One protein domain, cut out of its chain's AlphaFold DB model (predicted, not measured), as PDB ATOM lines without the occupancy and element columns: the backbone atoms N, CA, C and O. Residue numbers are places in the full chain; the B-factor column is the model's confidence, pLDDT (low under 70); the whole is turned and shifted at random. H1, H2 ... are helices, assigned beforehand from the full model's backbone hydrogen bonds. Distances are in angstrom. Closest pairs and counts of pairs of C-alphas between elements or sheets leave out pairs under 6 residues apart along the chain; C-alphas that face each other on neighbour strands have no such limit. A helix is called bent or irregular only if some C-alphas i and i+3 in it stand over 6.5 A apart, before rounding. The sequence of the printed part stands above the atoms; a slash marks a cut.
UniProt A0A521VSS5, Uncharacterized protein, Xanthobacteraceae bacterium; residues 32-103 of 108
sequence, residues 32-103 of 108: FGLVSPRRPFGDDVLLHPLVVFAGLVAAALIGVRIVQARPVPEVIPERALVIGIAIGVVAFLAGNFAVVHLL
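What this domain is: This is residues 32 to 103 of the 108 residues of an uncharacterized protein of Xanthobacteraceae bacterium (UniProt A0A521VSS5). Two long helices, H2 and H4, run opposite ways as the two sides of a loose, narrow frame that is open between them for much of its length. The short helix H1 fills the space at one end, between the first residues of H2 and the later part of H4, and the tiny helix H3 with its tight links bridges the other end. The printed part has 72 residues with four named helices, in the order H1, H2, H3, H4, and no named strand; the class is all helix. The whole is loose, with a radius of gyration of the C-alphas of 14.5 A, and elongated, spanning 42 by 23 by 15 A.

Where its parts are: H1 is residues 32 to 38, 10.3 A from first to last C-alpha, and begins with C-alpha 32 at (-8.149, -13.746, 19.161). It is irregular: C-alphas 34 and 37 are 7.3 A apart. H2 is residues 49 to 68 and measures 28.1 A, from C-alpha 49 at (-10.777, -8.816, 17.618). H3 is residues 72 to 75, 5.2 A long. H4, the longest helix, is residues 78 to 102 and measures 34.8 A, ending with C-alpha 102 at (5.889, -16.651, 11.464).

How they stand to each other: H1 touches H4, which takes part with residues 91 to 100 alone. Their closest C-alphas, those of Gly 33 and Phe 92, are 4.1 A apart, and the two run the same way at a steep tilt of 39 degrees. H1 also touches H2, whose residues 49 to 53 alone take part; the closest C-alphas, of Ser 36 and Pro 49, are 5.5 A apart. H1 and H2 form a helical hairpin, running opposite ways at a tilt of 35.2 degrees, only just steep. H2 and H4 are close but not clearly touching: their closest C-alphas, of Leu 50 and Phe 92, are 7.6 A apart, and the helices run opposite ways at a shallow tilt of 30 degrees. H2, with residues 61 to 65 alone, only just touches H3, with 3 pairs of C-alphas within 8 A, the closest being Arg 65 and Val 72 at 5.8 A. H3 and H4 meet only through their link, and H1 and H3 are apart. Every O i to N i+4 pair is within hydrogen-bond range in H2 and H4; in H1 1 of 3 is, beside 3 of 4 O i to N i+3 pairs, and H3 is too short for an O i to N i+4 pair.

The domain as a whole: The two C-alphas farthest apart, those of Ala 69 and His 101, are 44.3 A apart. The printed part has no cut. The links H2 to H3 and H3 to H4 are tight, the link H1 to H2 is short with 10 residues, and no link is long. The mean pLDDT of the printed part is 83.6, and no printed residue is under 70; the mean is 72 in H3 and 88 in H4.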
ATOM      1  N   PHE A  32      -7.779 -15.013  19.792       88.12
ATOM      2  CA  PHE A  32      -8.149 -13.746  19.161       88.12
ATOM      3  C   PHE A  32      -6.969 -13.093  18.432       88.12
ATOM      4  O   PHE A  32      -7.170 -12.500  17.372       88.12
ATOM      5  N   GLY A  33      -5.741 -13.246  18.936       85.88
ATOM      6  CA  GLY A  33      -4.521 -12.793  18.270       85.88
ATOM      7  C   GLY A  33      -4.302 -13.492  16.929       85.88
ATOM      8  O   GLY A  33      -4.041 -12.827  15.928       85.88
ATOM      9  N   LEU A  34      -4.504 -14.813  16.878       86.50
ATOM     10  CA  LEU A  34      -4.355 -15.625  15.664       86.50
ATOM     11  C   LEU A  34      -5.385 -15.285  14.571       86.50
ATOM     12  O   LEU A  34      -5.123 -15.457  13.380       86.50
ATOM     13  N   VAL A  35      -6.577 -14.830  14.950       85.38
ATOM     14  CA  VAL A  35      -7.617 -14.454  13.979       85.38
ATOM     15  C   VAL A  35      -7.561 -12.954  13.655       85.38
ATOM     16  O   VAL A  35      -8.140 -12.515  12.663       85.38
ATOM     17  N   SER A  36      -6.805 -12.164  14.426       81.19
ATOM     18  CA  SER A  36      -6.784 -10.705  14.299       81.19
ATOM     19  C   SER A  36      -6.441 -10.152  12.911       81.19
ATOM     20  O   SER A  36      -7.150  -9.241  12.478       81.19
ATOM     21  N   PRO A  37      -5.488 -10.719  12.141       78.38
ATOM     22  CA  PRO A  37      -5.155 -10.190  10.818       78.38
ATOM     23  C   PRO A  37      -6.274 -10.360   9.789       78.38
ATOM     24  O   PRO A  37      -6.343  -9.596   8.836       78.38
ATOM     25  N   ARG A  38      -7.167 -11.339   9.989       76.31
ATOM     26  CA  ARG A  38      -8.282 -11.617   9.072       76.31
ATOM     27  C   ARG A  38      -9.485 -10.706   9.287       76.31
ATOM     28  O   ARG A  38     -10.428 -10.806   8.515       76.31
ATOM     29  N   ARG A  39      -9.483  -9.888  10.352       74.38
ATOM     30  CA  ARG A  39     -10.602  -9.007  10.737       74.38
ATOM     31  C   ARG A  39     -11.975  -9.676  10.539       74.38
ATOM     32  O   ARG A  39     -12.845  -9.135   9.865       74.38
ATOM     33  N   PRO A  40     -12.194 -10.866  11.127       71.69
ATOM     34  CA  PRO A  40     -13.343 -11.722  10.809       71.69
ATOM     35  C   PRO A  40     -14.698 -11.083  11.141       71.69
ATOM     36  O   PRO A  40     -15.729 -11.550  10.669       71.69
ATOM     37  N   PHE A  41     -14.702 -10.056  11.987       71.44
ATOM     38  CA  PHE A  41     -15.910  -9.393  12.449       71.44
ATOM     39  C   PHE A  41     -16.187  -8.084  11.701       71.44
ATOM     40  O   PHE A  41     -17.245  -7.517  11.925       71.44
ATOM     41  N   GLY A  42     -15.287  -7.613  10.827       73.00
ATOM     42  CA  GLY A  42     -15.424  -6.359  10.079       73.00
ATOM     43  C   GLY A  42     -14.230  -5.413  10.243       73.00
ATOM     44  O   GLY A  42     -13.346  -5.632  11.075       73.00
ATOM     45  N   ASP A  43     -14.215  -4.345   9.443       76.69
ATOM     46  CA  ASP A  43     -13.138  -3.346   9.433       76.69
ATOM     47  C   ASP A  43     -13.301  -2.230  10.470       76.69
ATOM     48  O   ASP A  43     -12.367  -1.455  10.707       76.69
ATOM     49  N   ASP A  44     -14.460  -2.179  11.124       80.44
ATOM     50  CA  ASP A  44     -14.759  -1.216  12.172       80.44
ATOM     51  C   ASP A  44     -13.938  -1.467  13.440       80.44
ATOM     52  O   ASP A  44     -13.715  -2.599  13.874       80.44
ATOM     53  N   VAL A  45     -13.559  -0.380  14.114       75.25
ATOM     54  CA  VAL A  45     -12.776  -0.428  15.362       75.25
ATOM     55  C   VAL A  45     -13.479  -1.250  16.452       75.25
ATOM     56  O   VAL A  45     -12.820  -1.970  17.197       75.25
ATOM     57  N   LEU A  46     -14.812  -1.190  16.524       74.88
ATOM     58  CA  LEU A  46     -15.625  -1.958  17.482       74.88
ATOM     59  C   LEU A  46     -15.573  -3.471  17.242       74.88
ATOM     60  O   LEU A  46     -15.697  -4.252  18.183       74.88
ATOM     61  N   LEU A  47     -15.373  -3.871  15.990       80.75
ATOM     62  CA  LEU A  47     -15.305  -5.262  15.558       80.75
ATOM     63  C   LEU A  47     -13.859  -5.769  15.550       80.75
ATOM     64  O   LEU A  47     -13.598  -6.941  15.276       80.75
ATOM     65  N   HIS A  48     -12.906  -4.916  15.933       81.62
ATOM     66  CA  HIS A  48     -11.530  -5.331  16.096       81.62
ATOM     67  C   HIS A  48     -11.461  -6.497  17.100       81.62
ATOM     68  O   HIS A  48     -11.987  -6.383  18.211       81.62
ATOM     69  N   PRO A  49     -10.783  -7.613  16.778       82.06
ATOM     70  CA  PRO A  49     -10.777  -8.816  17.618       82.06
ATOM     71  C   PRO A  49     -10.328  -8.582  19.068       82.06
ATOM     72  O   PRO A  49     -10.818  -9.239  19.981       82.06
ATOM     73  N   LEU A  50      -9.469  -7.586  19.305       84.19
ATOM     74  CA  LEU A  50      -9.107  -7.139  20.656       84.19
ATOM     75  C   LEU A  50     -10.302  -6.559  21.440       84.19
ATOM     76  O   LEU A  50     -10.453  -6.841  22.626       84.19
ATOM     77  N   VAL A  51     -11.146  -5.758  20.786       85.50
ATOM     78  CA  VAL A  51     -12.336  -5.144  21.395       85.50
ATOM     79  C   VAL A  51     -13.394  -6.207  21.667       85.50
ATOM     80  O   VAL A  51     -13.961  -6.234  22.756       85.50
ATOM     81  N   VAL A  52     -13.594  -7.141  20.734       86.56
ATOM     82  CA  VAL A  52     -14.489  -8.291  20.933       86.56
ATOM     83  C   VAL A  52     -14.017  -9.148  22.109       86.56
ATOM     84  O   VAL A  52     -14.816  -9.491  22.978       86.56
ATOM     85  N   PHE A  53     -12.713  -9.438  22.195       87.31
ATOM     86  CA  PHE A  53     -12.133 -10.151  23.333       87.31
ATOM     87  C   PHE A  53     -12.365  -9.406  24.655       87.31
ATOM     88  O   PHE A  53     -12.845 -10.003  25.617       87.31
ATOM     89  N   ALA A  54     -12.102  -8.097  24.702       87.94
ATOM     90  CA  ALA A  54     -12.359  -7.282  25.889       87.94
ATOM     91  C   ALA A  54     -13.847  -7.291  26.287       87.94
ATOM     92  O   ALA A  54     -14.168  -7.438  27.468       87.94
ATOM     93  N   GLY A  55     -14.756  -7.197  25.312       89.69
ATOM     94  CA  GLY A  55     -16.198  -7.286  25.527       89.69
ATOM     95  C   GLY A  55     -16.629  -8.639  26.093       89.69
ATOM     96  O   GLY A  55     -17.404  -8.687  27.048       89.69
ATOM     97  N   LEU A  56     -16.077  -9.740  25.575       90.12
ATOM     98  CA  LEU A  56     -16.326 -11.088  26.093       90.12
ATOM     99  C   LEU A  56     -15.807 -11.265  27.520       90.12
ATOM    100  O   LEU A  56     -16.509 -11.834  28.352       90.12
ATOM    101  N   VAL A  57     -14.614 -10.751  27.830       89.62
ATOM    102  CA  VAL A  57     -14.070 -10.778  29.196       89.62
ATOM    103  C   VAL A  57     -14.971  -9.985  30.142       89.62
ATOM    104  O   VAL A  57     -15.316 -10.481  31.214       89.62
ATOM    105  N   ALA A  58     -15.418  -8.791  29.743       88.50
ATOM    106  CA  ALA A  58     -16.349  -7.994  30.536       88.50
ATOM    107  C   ALA A  58     -17.677  -8.735  30.768       88.50
ATOM    108  O   ALA A  58     -18.127  -8.847  31.910       88.50
ATOM    109  N   ALA A  59     -18.268  -9.309  29.716       90.31
ATOM    110  CA  ALA A  59     -19.492 -10.099  29.808       90.31
ATOM    111  C   ALA A  59     -19.322 -11.328  30.717       90.31
ATOM    112  O   ALA A  59     -20.192 -11.610  31.539       90.31
ATOM    113  N   ALA A  60     -18.181 -12.020  30.639       86.88
ATOM    114  CA  ALA A  60     -17.872 -13.163  31.493       86.88
ATOM    115  C   ALA A  60     -17.756 -12.761  32.971       86.88
ATOM    116  O   ALA A  60     -18.331 -13.422  33.834       86.88
ATOM    117  N   LEU A  61     -17.074 -11.651  33.277       87.06
ATOM    118  CA  LEU A  61     -16.972 -11.131  34.645       87.06
ATOM    119  C   LEU A  61     -18.338 -10.689  35.195       87.06
ATOM    120  O   LEU A  61     -18.634 -10.921  36.370       87.06
ATOM    121  N   ILE A  62     -19.197 -10.108  34.351       87.88
ATOM    122  CA  ILE A  62     -20.588  -9.791  34.703       87.88
ATOM    123  C   ILE A  62     -21.377 -11.077  34.978       87.88
ATOM    124  O   ILE A  62     -22.058 -11.165  35.997       87.88
ATOM    125  N   GLY A  63     -21.246 -12.098  34.130       86.56
ATOM    126  CA  GLY A  63     -21.875 -13.403  34.338       86.56
ATOM    127  C   GLY A  63     -21.446 -14.047  35.657       86.56
ATOM    128  O   GLY A  63     -22.293 -14.483  36.432       86.56
ATOM    129  N   VAL A  64     -20.148 -14.016  35.974       83.81
ATOM    130  CA  VAL A  64     -19.614 -14.488  37.263       83.81
ATOM    131  C   VAL A  64     -20.235 -13.721  38.428       83.81
ATOM    132  O   VAL A  64     -20.654 -14.341  39.405       83.81
ATOM    133  N   ARG A  65     -20.343 -12.391  38.319       83.81
ATOM    134  CA  ARG A  65     -20.995 -11.554  39.335       83.81
ATOM    135  C   ARG A  65     -22.452 -11.963  39.561       83.81
ATOM    136  O   ARG A  65     -22.875 -12.048  40.710       83.81
ATOM    137  N   ILE A  66     -23.206 -12.207  38.487       88.38
ATOM    138  CA  ILE A  66     -24.623 -12.595  38.553       88.38
ATOM    139  C   ILE A  66     -24.769 -13.986  39.181       88.38
ATOM    140  O   ILE A  66     -25.539 -14.149  40.120       88.38
ATOM    141  N   VAL A  67     -23.998 -14.972  38.710       86.31
ATOM    142  CA  VAL A  67     -24.092 -16.368  39.170       86.31
ATOM    143  C   VAL A  67     -23.649 -16.523  40.623       86.31
ATOM    144  O   VAL A  67     -24.271 -17.261  41.380       86.31
ATOM    145  N   GLN A  68     -22.577 -15.840  41.033       80.62
ATOM    146  CA  GLN A  68     -22.062 -15.957  42.398       80.62
ATOM    147  C   GLN A  68     -22.731 -14.993  43.384       80.62
ATOM    148  O   GLN A  68     -22.465 -15.097  44.580       80.62
ATOM    149  N   ALA A  69     -23.556 -14.052  42.901       82.38
ATOM    150  CA  ALA A  69     -24.165 -12.974  43.686       82.38
ATOM    151  C   ALA A  69     -23.158 -12.220  44.585       82.38
ATOM    152  O   ALA A  69     -23.515 -11.660  45.620       82.38
ATOM    153  N   ARG A  70     -21.880 -12.214  44.186       76.50
ATOM    154  CA  ARG A  70     -20.753 -11.604  44.896       76.50
ATOM    155  C   ARG A  70     -20.016 -10.650  43.962       76.50
ATOM    156  O   ARG A  70     -19.943 -10.906  42.756       76.50
ATOM    157  N   PRO A  71     -19.462  -9.544  44.473       73.19
ATOM    158  CA  PRO A  71     -18.646  -8.657  43.660       73.19
ATOM    159  C   PRO A  71     -17.365  -9.381  43.213       73.19
ATOM    160  O   PRO A  71     -16.705 -10.058  43.994       73.19
ATOM    161  N   VAL A  72     -16.999  -9.221  41.938       72.62
ATOM    162  CA  VAL A  72     -15.831  -9.876  41.313       72.62
ATOM    163  C   VAL A  72     -14.532  -9.737  42.127       72.62
ATOM    164  O   VAL A  72     -13.841 -10.747  42.246       72.62
ATOM    165  N   PRO A  73     -14.207  -8.578  42.745       73.56
ATOM    166  CA  PRO A  73     -13.003  -8.434  43.568       73.56
ATOM    167  C   PRO A  73     -12.937  -9.358  44.795       73.56
ATOM    168  O   PRO A  73     -11.851  -9.602  45.315       73.56
ATOM    169  N   GLU A  74     -14.077  -9.878  45.265       71.25
ATOM    170  CA  GLU A  74     -14.120 -10.884  46.335       71.25
ATOM    171  C   GLU A  74     -13.822 -12.298  45.819       71.25
ATOM    172  O   GLU A  74     -13.368 -13.145  46.583       71.25
ATOM    173  N   VAL A  75     -14.072 -12.565  44.533       72.19
ATOM    174  CA  VAL A  75     -13.850 -13.874  43.894       72.19
ATOM    175  C   VAL A  75     -12.445 -13.961  43.298       72.19
ATOM    176  O   VAL A  75     -11.790 -14.996  43.402       72.19
ATOM    177  N   ILE A  76     -11.984 -12.879  42.671       76.69
ATOM    178  CA  ILE A  76     -10.664 -12.740  42.059       76.69
ATOM    179  C   ILE A  76     -10.037 -11.453  42.609       76.69
ATOM    180  O   ILE A  76     -10.584 -10.376  42.374       76.69
ATOM    181  N   PRO A  77      -8.882 -11.528  43.300       82.19
ATOM    182  CA  PRO A  77      -8.202 -10.348  43.810       82.19
ATOM    183  C   PRO A  77      -7.908  -9.357  42.684       82.19
ATOM    184  O   PRO A  77      -7.479  -9.754  41.603       82.19
ATOM    185  N   GLU A  78      -8.030  -8.064  42.963       82.44
ATOM    186  CA  GLU A  78      -7.821  -6.996  41.976       82.44
ATOM    187  C   GLU A  78      -6.466  -7.103  41.254       82.44
ATOM    188  O   GLU A  78      -6.389  -7.002  40.031       82.44
ATOM    189  N   ARG A  79      -5.397  -7.440  41.988       83.81
ATOM    190  CA  ARG A  79      -4.069  -7.694  41.403       83.81
ATOM    191  C   ARG A  79      -4.086  -8.853  40.406       83.81
ATOM    192  O   ARG A  79      -3.488  -8.744  39.343       83.81
ATOM    193  N   ALA A  80      -4.770  -9.948  40.732       85.06
ATOM    194  CA  ALA A  80      -4.890 -11.104  39.846       85.06
ATOM    195  C   ALA A  80      -5.747 -10.792  38.611       85.06
ATOM    196  O   ALA A  80      -5.480 -11.302  37.524       85.06
ATOM    197  N   LEU A  81      -6.743  -9.916  38.755       86.00
ATOM    198  CA  LEU A  81      -7.548  -9.436  37.638       86.00
ATOM    199  C   LEU A  81      -6.686  -8.639  36.648       86.00
ATOM    200  O   LEU A  81      -6.655  -8.970  35.464       86.00
ATOM    201  N   VAL A  82      -5.898  -7.679  37.145       88.94
ATOM    202  CA  VAL A  82      -4.952  -6.899  36.326       88.94
ATOM    203  C   VAL A  82      -3.900  -7.797  35.672       88.94
ATOM    204  O   VAL A  82      -3.649  -7.671  34.475       88.94
ATOM    205  N   ILE A  83      -3.322  -8.742  36.423       90.31
ATOM    206  CA  ILE A  83      -2.340  -9.696  35.886       90.31
ATOM    207  C   ILE A  83      -2.964 -10.548  34.775       90.31
ATOM    208  O   ILE A  83      -2.346 -10.721  33.729       90.31
ATOM    209  N   GLY A  84      -4.192 -11.043  34.951       89.12
ATOM    210  CA  GLY A  84      -4.873 -11.822  33.913       89.12
ATOM    211  C   GLY A  84      -5.152 -11.016  32.648       89.12
ATOM    212  O   GLY A  84      -4.949 -11.525  31.550       89.12
ATOM    213  N   ILE A  85      -5.540  -9.745  32.785       89.19
ATOM    214  CA  ILE A  85      -5.701  -8.836  31.641       89.19
ATOM    215  C   ILE A  85      -4.370  -8.637  30.917       89.19
ATOM    216  O   ILE A  85      -4.318  -8.790  29.698       89.19
ATOM    217  N   ALA A  86      -3.289  -8.372  31.651       93.62
ATOM    218  CA  ALA A  86      -1.958  -8.233  31.067       93.62
ATOM    219  C   ALA A  86      -1.528  -9.507  30.319       93.62
ATOM    220  O   ALA A  86      -1.055  -9.418  29.188       93.62
ATOM    221  N   ILE A  87      -1.762 -10.688  30.903       93.44
ATOM    222  CA  ILE A  87      -1.507 -11.983  30.256       93.44
ATOM    223  C   ILE A  87      -2.307 -12.105  28.957       93.44
ATOM    224  O   ILE A  87      -1.733 -12.453  27.930       93.44
ATOM    225  N   GLY A  88      -3.605 -11.790  28.978       90.56
ATOM    226  CA  GLY A  88      -4.456 -11.860  27.788       90.56
ATOM    227  C   GLY A  88      -3.994 -10.927  26.668       90.56
ATOM    228  O   GLY A  88      -3.937 -11.338  25.511       90.56
ATOM    229  N   VAL A  89      -3.586  -9.699  27.003       91.62
ATOM    230  CA  VAL A  89      -3.046  -8.734  26.032       91.62
ATOM    231  C   VAL A  89      -1.722  -9.221  25.444       91.62
ATOM    232  O   VAL A  89      -1.554  -9.215  24.228       91.62
ATOM    233  N   VAL A  90      -0.788  -9.685  26.277       95.00
ATOM    234  CA  VAL A  90       0.501 -10.220  25.806       95.00
ATOM    235  C   VAL A  90       0.288 -11.451  24.922       95.00
ATOM    236  O   VAL A  90       0.894 -11.552  23.859       95.00
ATOM    237  N   ALA A  91      -0.613 -12.352  25.315       92.25
ATOM    238  CA  ALA A  91      -0.980 -13.531  24.537       92.25
ATOM    239  C   ALA A  91      -1.615 -13.166  23.185       92.25
ATOM    240  O   ALA A  91      -1.285 -13.774  22.167       92.25
ATOM    241  N   PHE A  92      -2.469 -12.139  23.155       91.31
ATOM    242  CA  PHE A  92      -3.029 -11.591  21.921       91.31
ATOM    243  C   PHE A  92      -1.949 -11.057  20.987       91.31
ATOM    244  O   PHE A  92      -1.916 -11.411  19.809       91.31
ATOM    245  N   LEU A  93      -1.033 -10.245  21.515       90.62
ATOM    246  CA  LEU A  93       0.072  -9.697  20.732       90.62
ATOM    247  C   LEU A  93       0.989 -10.806  20.210       90.62
ATOM    248  O   LEU A  93       1.382 -10.760  19.048       90.62
ATOM    249  N   ALA A  94       1.273 -11.823  21.024       89.25
ATOM    250  CA  ALA A  94       2.063 -12.982  20.620       89.25
ATOM    251  C   ALA A  94       1.377 -13.789  19.504       89.25
ATOM    252  O   ALA A  94       2.027 -14.147  18.523       89.25
ATOM    253  N   GLY A  95       0.065 -14.032  19.610       87.25
ATOM    254  CA  GLY A  95      -0.717 -14.705  18.569       87.25
ATOM    255  C   GLY A  95      -0.738 -13.918  17.257       87.25
ATOM    256  O   GLY A  95      -0.473 -14.475  16.195       87.25
ATOM    257  N   ASN A  96      -0.971 -12.605  17.330       86.81
ATOM    258  CA  ASN A  96      -0.927 -11.730  16.160       86.81
ATOM    259  C   ASN A  96       0.472 -11.708  15.523       86.81
ATOM    260  O   ASN A  96       0.613 -11.877  14.313       86.81
ATOM    261  N   PHE A  97       1.520 -11.569  16.341       86.19
ATOM    262  CA  PHE A  97       2.907 -11.607  15.883       86.19
ATOM    263  C   PHE A  97       3.220 -12.916  15.157       86.19
ATOM    264  O   PHE A  97       3.789 -12.880  14.067       86.19
ATOM    265  N   ALA A  98       2.802 -14.055  15.717       86.25
ATOM    266  CA  ALA A  98       2.989 -15.355  15.091       86.25
ATOM    267  C   ALA A  98       2.321 -15.425  13.712       86.25
ATOM    268  O   ALA A  98       2.928 -15.926  12.769       86.25
ATOM    269  N   VAL A  99       1.116 -14.876  13.548       84.62
ATOM    270  CA  VAL A  99       0.458 -14.884  12.235       84.62
ATOM    271  C   VAL A  99       1.160 -13.977  11.237       84.62
ATOM    272  O   VAL A  99       1.429 -14.406  10.121       84.62
ATOM    273  N   VAL A 100       1.483 -12.751  11.641       82.12
ATOM    274  CA  VAL A 100       2.067 -11.753  10.737       82.12
ATOM    275  C   VAL A 100       3.504 -12.108  10.345       82.12
ATOM    276  O   VAL A 100       3.874 -11.926   9.192       82.12
ATOM    277  N   HIS A 101       4.310 -12.636  11.273       81.19
ATOM    278  CA  HIS A 101       5.755 -12.808  11.069       81.19
ATOM    279  C   HIS A 101       6.200 -14.266  10.918       81.19
ATOM    280  O   HIS A 101       7.189 -14.520  10.239       81.19
ATOM    281  N   LEU A 102       5.508 -15.230  11.539       77.06
ATOM    282  CA  LEU A 102       5.889 -16.651  11.464       77.06
ATOM    283  C   LEU A 102       5.054 -17.412  10.427       77.06
ATOM    284  O   LEU A 102       5.567 -18.298   9.748       77.06
ATOM    285  N   LEU A 103       3.770 -17.064  10.293       71.25
ATOM    286  CA  LEU A 103       2.832 -17.682   9.346       71.25
ATOM    287  C   LEU A 103       2.578 -16.814   8.103       71.25
ATOM    288  O   LEU A 103       1.881 -17.262   7.187       71.25
TER     289      LEU A 103